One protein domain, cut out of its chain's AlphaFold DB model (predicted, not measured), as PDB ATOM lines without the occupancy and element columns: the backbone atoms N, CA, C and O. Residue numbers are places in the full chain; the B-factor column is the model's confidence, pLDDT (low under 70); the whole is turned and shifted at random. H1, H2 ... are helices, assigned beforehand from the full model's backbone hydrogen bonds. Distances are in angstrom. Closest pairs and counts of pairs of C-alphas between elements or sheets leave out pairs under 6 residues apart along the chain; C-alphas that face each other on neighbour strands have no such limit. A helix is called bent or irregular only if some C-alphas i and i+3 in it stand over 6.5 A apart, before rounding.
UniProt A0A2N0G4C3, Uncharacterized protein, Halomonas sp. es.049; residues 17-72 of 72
ATOM      1  N   ARG A  17    -134.338 -37.406 463.873       83.56
ATOM      2  CA  ARG A  17    -132.984 -36.912 463.583       83.56
ATOM      3  C   ARG A  17    -132.647 -35.620 464.332       83.56
ATOM      4  O   ARG A  17    -131.528 -35.474 464.810       83.56
ATOM      5  N   GLN A  18    -133.608 -34.705 464.467       76.00
ATOM      6  CA  GLN A  18    -133.435 -33.482 465.257       76.00
ATOM      7  C   GLN A  18    -133.343 -33.784 466.752       76.00
ATOM      8  O   GLN A  18    -132.542 -33.160 467.439       76.00
ATOM      9  N   VAL A  19    -134.108 -34.763 467.244       80.38
ATOM     10  CA  VAL A  19    -134.028 -35.205 468.644       80.38
ATOM     11  C   VAL A  19    -132.650 -35.796 468.940       80.38
ATOM     12  O   VAL A  19    -132.000 -35.366 469.885       80.38
ATOM     13  N   VAL A  20    -132.153 -36.701 468.092       81.50
ATOM     14  CA  VAL A  20    -130.810 -37.291 468.248       81.50
ATOM     15  C   VAL A  20    -129.719 -36.219 468.188       81.50
ATOM     16  O   VAL A  20    -128.855 -36.183 469.059       81.50
ATOM     17  N   GLY A  21    -129.780 -35.300 467.219       82.19
ATOM     18  CA  GLY A  21    -128.828 -34.188 467.133       82.19
ATOM     19  C   GLY A  21    -128.871 -33.269 468.357       82.19
ATOM     20  O   GLY A  21    -127.825 -32.840 468.836       82.19
ATOM     21  N   SER A  22    -130.063 -33.017 468.905       66.75
ATOM     22  CA  SER A  22    -130.235 -32.221 470.123       66.75
ATOM     23  C   SER A  22    -129.670 -32.918 471.360       66.75
ATOM     24  O   SER A  22    -129.066 -32.252 472.196       66.75
ATOM     25  N   VAL A  23    -129.846 -34.237 471.485       73.44
ATOM     26  CA  VAL A  23    -129.285 -35.027 472.591       73.44
ATOM     27  C   VAL A  23    -127.759 -35.035 472.511       73.44
ATOM     28  O   VAL A  23    -127.100 -34.775 473.512       73.44
ATOM     29  N   LEU A  24    -127.190 -35.230 471.319       77.44
ATOM     30  CA  LEU A  24    -125.741 -35.175 471.117       77.44
ATOM     31  C   LEU A  24    -125.177 -33.777 471.411       77.44
ATOM     32  O   LEU A  24    -124.205 -33.659 472.149       77.44
ATOM     33  N   ALA A  25    -125.803 -32.709 470.912       71.00
ATOM     34  CA  ALA A  25    -125.376 -31.335 471.194       71.00
ATOM     35  C   ALA A  25    -125.442 -30.992 472.694       71.00
ATOM     36  O   ALA A  25    -124.544 -30.324 473.206       71.00
ATOM     37  N   ALA A  26    -126.456 -31.497 473.407       69.06
ATOM     38  CA  ALA A  26    -126.564 -31.362 474.859       69.06
ATOM     39  C   ALA A  26    -125.469 -32.151 475.600       69.06
ATOM     40  O   ALA A  26    -124.917 -31.646 476.572       69.06
ATOM     41  N   MET A  27    -125.092 -33.339 475.111       69.06
ATOM     42  CA  MET A  27    -123.957 -34.107 475.647       69.06
ATOM     43  C   MET A  27    -122.612 -33.395 475.439       69.06
ATOM     44  O   MET A  27    -121.731 -33.507 476.287       69.06
ATOM     45  N   PHE A  28    -122.460 -32.633 474.352       73.81
ATOM     46  CA  PHE A  28    -121.287 -31.783 474.095       73.81
ATOM     47  C   PHE A  28    -121.357 -30.402 474.775       73.81
ATOM     48  O   PHE A  28    -120.455 -29.587 474.594       73.81
ATOM     49  N   GLY A  29    -122.404 -30.117 475.557       65.31
ATOM     50  CA  GLY A  29    -122.543 -28.863 476.305       65.31
ATOM     51  C   GLY A  29    -122.995 -27.651 475.478       65.31
ATOM     52  O   GLY A  29    -123.007 -26.537 475.996       65.31
ATOM     53  N   VAL A  30    -123.416 -27.831 474.220       65.81
ATOM     54  CA  VAL A  30    -123.984 -26.756 473.383       65.81
ATOM     55  C   VAL A  30    -125.473 -26.613 473.709       65.81
ATOM     56  O   VAL A  30    -126.360 -26.909 472.906       65.81
ATOM     57  N   GLN A  31    -125.758 -26.219 474.948       58.25
ATOM     58  CA  GLN A  31    -127.116 -25.960 475.404       58.25
ATOM     59  C   GLN A  31    -127.647 -24.709 474.688       58.25
ATOM     60  O   GLN A  31    -127.022 -23.648 474.684       58.25
ATOM     61  N   LYS A  32    -128.790 -24.850 474.008       60.41
ATOM     62  CA  LYS A  32    -129.454 -23.762 473.279       60.41
ATOM     63  C   LYS A  32    -129.765 -22.614 474.249       60.41
ATOM     64  O   LYS A  32    -130.295 -22.849 475.332       60.41
ATOM     65  N   ARG A  33    -129.457 -21.381 473.840       56.62
ATOM     66  CA  ARG A  33    -129.574 -20.149 474.648       56.62
ATOM     67  C   ARG A  33    -130.989 -19.912 475.205       56.62
ATOM     68  O   ARG A  33    -131.118 -19.350 476.282       56.62
ATOM     69  N   ASP A  34    -132.013 -20.437 474.534       56.31
ATOM     70  CA  ASP A  34    -133.417 -20.367 474.966       56.31
ATOM     71  C   ASP A  34    -133.683 -21.103 476.299       56.31
ATOM     72  O   ASP A  34    -134.598 -20.743 477.036       56.31
ATOM     73  N   ASN A  35    -132.890 -22.127 476.639       58.44
ATOM     74  CA  ASN A  35    -132.994 -22.803 477.938       58.44
ATOM     75  C   ASN A  35    -132.361 -21.969 479.062       58.44
ATOM     76  O   ASN A  35    -132.909 -21.924 480.156       58.44
ATOM     77  N   LEU A  36    -131.274 -21.250 478.763       59.22
ATOM     78  CA  LEU A  36    -130.599 -20.344 479.699       59.22
ATOM     79  C   LEU A  36    -131.487 -19.169 480.117       59.22
ATOM     80  O   LEU A  36    -131.494 -18.803 481.286       59.22
ATOM     81  N   GLU A  37    -132.247 -18.584 479.188       54.03
ATOM     82  CA  GLU A  37    -133.163 -17.476 479.502       54.03
ATOM     83  C   GLU A  37    -134.298 -17.911 480.441       54.03
ATOM     84  O   GLU A  37    -134.753 -17.118 481.259       54.03
ATOM     85  N   ARG A  38    -134.693 -19.191 480.393       57.69
ATOM     86  CA  ARG A  38    -135.677 -19.782 481.311       57.69
ATOM     87  C   ARG A  38    -135.088 -20.119 482.682       57.69
ATOM     88  O   ARG A  38    -135.766 -19.956 483.692       57.69
ATOM     89  N   ASP A  39    -133.834 -20.558 482.722       57.03
ATOM     90  CA  ASP A  39    -133.119 -20.842 483.972       57.03
ATOM     91  C   ASP A  39    -132.659 -19.577 484.701       57.03
ATOM     92  O   ASP A  39    -132.519 -19.589 485.921       57.03
ATOM     93  N   ASN A  40    -132.499 -18.458 483.989       56.72
ATOM     94  CA  ASN A  40    -132.198 -17.163 484.598       56.72
ATOM     95  C   ASN A  40    -133.358 -16.616 485.452       56.72
ATOM     96  O   ASN A  40    -133.113 -15.811 486.349       56.72
ATOM     97  N   GLU A  41    -134.598 -17.052 485.207       56.78
ATOM     98  CA  GLU A  41    -135.754 -16.698 486.042       56.78
ATOM     99  C   GLU A  41    -135.934 -17.634 487.253       56.78
ATOM    100  O   GLU A  41    -136.604 -17.276 488.223       56.78
ATOM    101  N   GLN A  42    -135.309 -18.819 487.255       56.22
ATOM    102  CA  GLN A  42    -135.357 -19.763 488.375       56.22
ATOM    103  C   GLN A  42    -134.027 -19.778 489.145       56.22
ATOM    104  O   GLN A  42    -133.090 -20.486 488.805       56.22
ATOM    105  N   HIS A  43    -133.987 -19.065 490.274       57.91
ATOM    106  CA  HIS A  43    -132.842 -18.905 491.191       57.91
ATOM    107  C   HIS A  43    -132.220 -20.187 491.804       57.91
ATOM    108  O   HIS A  43    -131.400 -20.085 492.718       57.91
ATOM    109  N   SER A  44    -132.577 -21.399 491.370       64.88
ATOM    110  CA  SER A  44    -132.113 -22.631 492.015       64.88
ATOM    111  C   SER A  44    -131.083 -23.377 491.171       64.88
ATOM    112  O   SER A  44    -131.411 -24.053 490.200       64.88
ATOM    113  N   VAL A  45    -129.824 -23.310 491.611       72.94
ATOM    114  CA  VAL A  45    -128.689 -24.099 491.088       72.94
ATOM    115  C   VAL A  45    -128.781 -25.576 491.513       72.94
ATOM    116  O   VAL A  45    -128.137 -26.454 490.942       72.94
ATOM    117  N   MET A  46    -129.613 -25.879 492.511       76.50
ATOM    118  CA  MET A  46    -129.757 -27.210 493.095       76.50
ATOM    119  C   MET A  46    -130.149 -28.320 492.094       76.50
ATOM    120  O   MET A  46    -129.494 -29.366 492.110       76.50
ATOM    121  N   PRO A  47    -131.146 -28.146 491.198       77.50
ATOM    122  CA  PRO A  47    -131.468 -29.147 490.178       77.50
ATOM    123  C   PRO A  47    -130.283 -29.477 489.262       77.50
ATOM    124  O   PRO A  47    -130.055 -30.651 488.984       77.50
ATOM    125  N   TYR A  48    -129.473 -28.486 488.873       77.06
ATOM    126  CA  TYR A  48    -128.289 -28.694 488.031       77.06
ATOM    127  C   TYR A  48    -127.248 -29.590 488.699       77.06
ATOM    128  O   TYR A  48    -126.738 -30.523 488.077       77.06
ATOM    129  N   LEU A  49    -126.969 -29.345 489.980       79.62
ATOM    130  CA  LEU A  49    -126.017 -30.145 490.753       79.62
ATOM    131  C   LEU A  49    -126.494 -31.588 490.934       79.62
ATOM    132  O   LEU A  49    -125.703 -32.519 490.784       79.62
ATOM    133  N   ILE A  50    -127.786 -31.787 491.209       80.81
ATOM    134  CA  ILE A  50    -128.367 -33.127 491.356       80.81
ATOM    135  C   ILE A  50    -128.299 -33.884 490.026       80.81
ATOM    136  O   ILE A  50    -127.858 -35.034 489.997       80.81
ATOM    137  N   THR A  51    -128.677 -33.246 488.914       79.88
ATOM    138  CA  THR A  51    -128.585 -33.862 487.584       79.88
ATOM    139  C   THR A  51    -127.141 -34.212 487.226       79.88
ATOM    140  O   THR A  51    -126.892 -35.326 486.764       79.88
ATOM    141  N   ALA A  52    -126.183 -33.319 487.493       75.62
ATOM    142  CA  ALA A  52    -124.764 -33.573 487.246       75.62
ATOM    143  C   ALA A  52    -124.237 -34.758 488.068       75.62
ATOM    144  O   ALA A  52    -123.536 -35.616 487.532       75.62
ATOM    145  N   LEU A  53    -124.616 -34.848 489.347       91.06
ATOM    146  CA  LEU A  53    -124.213 -35.946 490.223       91.06
ATOM    147  C   LEU A  53    -124.769 -37.295 489.749       91.06
ATOM    148  O   LEU A  53    -124.030 -38.276 489.674       91.06
ATOM    149  N   ILE A  54    -126.056 -37.338 489.387       91.38
ATOM    150  CA  ILE A  54    -126.695 -38.547 488.846       91.38
ATOM    151  C   ILE A  54    -125.996 -38.975 487.553       91.38
ATOM    152  O   ILE A  54    -125.661 -40.147 487.384       91.38
ATOM    153  N   PHE A  55    -125.736 -38.026 486.656       85.50
ATOM    154  CA  PHE A  55    -125.094 -38.315 485.380       85.50
ATOM    155  C   PHE A  55    -123.658 -38.824 485.559       85.50
ATOM    156  O   PHE A  55    -123.273 -39.807 484.926       85.50
ATOM    157  N   ALA A  56    -122.890 -38.224 486.472       86.44
ATOM    158  CA  ALA A  56    -121.544 -38.679 486.812       86.44
ATOM    159  C   ALA A  56    -121.543 -40.108 487.379       86.44
ATOM    160  O   ALA A  56    -120.722 -40.929 486.971       86.44
ATOM    161  N   ALA A  57    -122.487 -40.438 488.266       94.50
ATOM    162  CA  ALA A  57    -122.616 -41.787 488.816       94.50
ATOM    163  C   ALA A  57    -122.929 -42.828 487.725       94.50
ATOM    164  O   ALA A  57    -122.292 -43.882 487.671       94.50
ATOM    165  N   ILE A  58    -123.862 -42.510 486.819       96.44
ATOM    166  CA  ILE A  58    -124.194 -43.367 485.669       96.44
ATOM    167  C   ILE A  58    -122.970 -43.551 484.765       96.44
ATOM    168  O   ILE A  58    -122.675 -44.670 484.344       96.44
ATOM    169  N   PHE A  59    -122.228 -42.479 484.493       89.81
ATOM    170  CA  PHE A  59    -121.027 -42.531 483.664       89.81
ATOM    171  C   PHE A  59    -119.950 -43.451 484.257       89.81
ATOM    172  O   PHE A  59    -119.423 -44.311 483.551       89.81
ATOM    173  N   ILE A  60    -119.673 -43.334 485.560       95.56
ATOM    174  CA  ILE A  60    -118.720 -44.213 486.255       95.56
ATOM    175  C   ILE A  60    -119.171 -45.674 486.165       95.56
ATOM    176  O   ILE A  60    -118.354 -46.545 485.874       95.56
ATOM    177  N   LEU A  61    -120.464 -45.952 486.358       97.56
ATOM    178  CA  LEU A  61    -120.997 -47.311 486.249       97.56
ATOM    179  C   LEU A  61    -120.760 -47.902 484.852       97.56
ATOM    180  O   LEU A  61    -120.318 -49.045 484.735       97.56
ATOM    181  N   ILE A  62    -120.998 -47.116 483.799       96.62
ATOM    182  CA  ILE A  62    -120.724 -47.524 482.416       96.62
ATOM    183  C   ILE A  62    -119.234 -47.838 482.237       96.62
ATOM    184  O   ILE A  62    -118.903 -48.892 481.696       96.62
ATOM    185  N   LEU A  63    -118.335 -46.972 482.722       94.19
ATOM    186  CA  LEU A  63    -116.890 -47.208 482.636       94.19
ATOM    187  C   LEU A  63    -116.470 -48.497 483.344       94.19
ATOM    188  O   LEU A  63    -115.671 -49.251 482.794       94.19
ATOM    189  N   VAL A  64    -117.023 -48.780 484.525       96.75
ATOM    190  CA  VAL A  64    -116.743 -50.018 485.267       96.75
ATOM    191  C   VAL A  64    -117.186 -51.245 484.475       96.75
ATOM    192  O   VAL A  64    -116.429 -52.210 484.377       96.75
ATOM    193  N   VAL A  65    -118.381 -51.216 483.881       97.38
ATOM    194  CA  VAL A  65    -118.884 -52.321 483.048       97.38
ATOM    195  C   VAL A  65    -117.984 -52.532 481.834       97.38
ATOM    196  O   VAL A  65    -117.563 -53.658 481.578       97.38
ATOM    197  N   VAL A  66    -117.644 -51.459 481.117       96.56
ATOM    198  CA  VAL A  66    -116.758 -51.519 479.947       96.56
ATOM    199  C   VAL A  66    -115.380 -52.054 480.333       96.56
ATOM    200  O   VAL A  66    -114.876 -52.949 479.663       96.56
ATOM    201  N   ALA A  67    -114.794 -51.565 481.427       96.06
ATOM    202  CA  ALA A  67    -113.499 -52.026 481.918       96.06
ATOM    203  C   ALA A  67    -113.533 -53.510 482.302       96.06
ATOM    204  O   ALA A  67    -112.620 -54.250 481.949       96.06
ATOM    205  N   ASN A  68    -114.598 -53.962 482.969       97.00
ATOM    206  CA  ASN A  68    -114.762 -55.367 483.336       97.00
ATOM    207  C   ASN A  68    -114.854 -56.258 482.092       97.00
ATOM    208  O   ASN A  68    -114.151 -57.261 482.005       97.00
ATOM    209  N   VAL A  69    -115.663 -55.856 481.107       96.38
ATOM    210  CA  VAL A  69    -115.786 -56.574 479.831       96.38
ATOM    211  C   VAL A  69    -114.456 -56.589 479.076       96.38
ATOM    212  O   VAL A  69    -114.098 -57.624 478.535       96.38
ATOM    213  N   ALA A  70    -113.715 -55.480 479.066       94.38
ATOM    214  CA  ALA A  70    -112.428 -55.372 478.380       94.38
ATOM    215  C   ALA A  70    -111.278 -56.101 479.098       94.38
ATOM    216  O   ALA A  70    -110.287 -56.442 478.462       94.38
ATOM    217  N   SER A  71    -111.379 -56.307 480.414       91.25
ATOM    218  CA  SER A  71    -110.382 -57.040 481.211       91.25
ATOM    219  C   SER A  71    -110.522 -58.565 481.157       91.25
ATOM    220  O   SER A  71    -109.686 -59.265 481.727       91.25
ATOM    221  N   ARG A  72    -111.593 -59.066 480.532       77.19
ATOM    222  CA  ARG A  72    -111.831 -60.492 480.279       77.19
ATOM    223  C   ARG A  72    -111.203 -60.905 478.957       77.19
ATOM    224  O   ARG A  72    -110.696 -62.045 478.919       77.19
TER     225      ARG A  72
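Overview. This is residues 17 to 72 of the 72 residues of an uncharacterized protein of Halomonas sp. es.049 (UniProt A0A2N0G4C3). The model is an open hook: one long straight helix, H3, makes the longest side, the short helix H2 stands at the bend near the first end of H3, and H1 is on the far side of an empty gap from H3, its last end turned toward it. No helix touches another, and there is no packed core. The printed part has 56 residues with three named helices in the order H1, H2, H3 and no named strand; its class is all helix. It is only just extended, close to loose, with a radius of gyration of the C-alphas of 15.5 A, and flat, spanning 50 by 30 by 12 A.

Arrangement. H3, residues 46 to 70, touches no helix. H2, residues 33 to 39, is apart from H3, and a short link of six residues joins them. H1, residues 17 to 27, is apart from H2, and a tight link of five residues joins them. H1 and H3 are apart too. Residues 24 to 29, of which 24 to 27 belong to H1, stand free, and so do residues 33 to 72, which include H2 and H3. In H1 and H3 every O i to N i+4 pair is within hydrogen-bond range; in H2 it is 2 of 3.

Along the chain. H3 is the longest helix, 25 residues and 36.2 A from C-alpha 46 at (-129.757, -27.210, 493.095) to C-alpha 70 at (-112.428, -55.372, 478.380). H2 has seven residues. H1 has 11 residues and measures 15.3 A from its first C-alpha, Arg 17 at (-132.984, -36.912, 463.583), to its last, Met 27. No helix is bent or irregular.

Size, cuts and confidence. The C-alphas farthest apart, those of Glu 41 and Arg 72, are 50.2 A apart. The printed part has no cut and no long link, and it ends at the chain's last residue. Mean pLDDT of the printed part is 77.3; it is under 70 at residue 22, residues 26 to 27 and residues 29 to 44. The mean is 57 in H2 and 90 in H3.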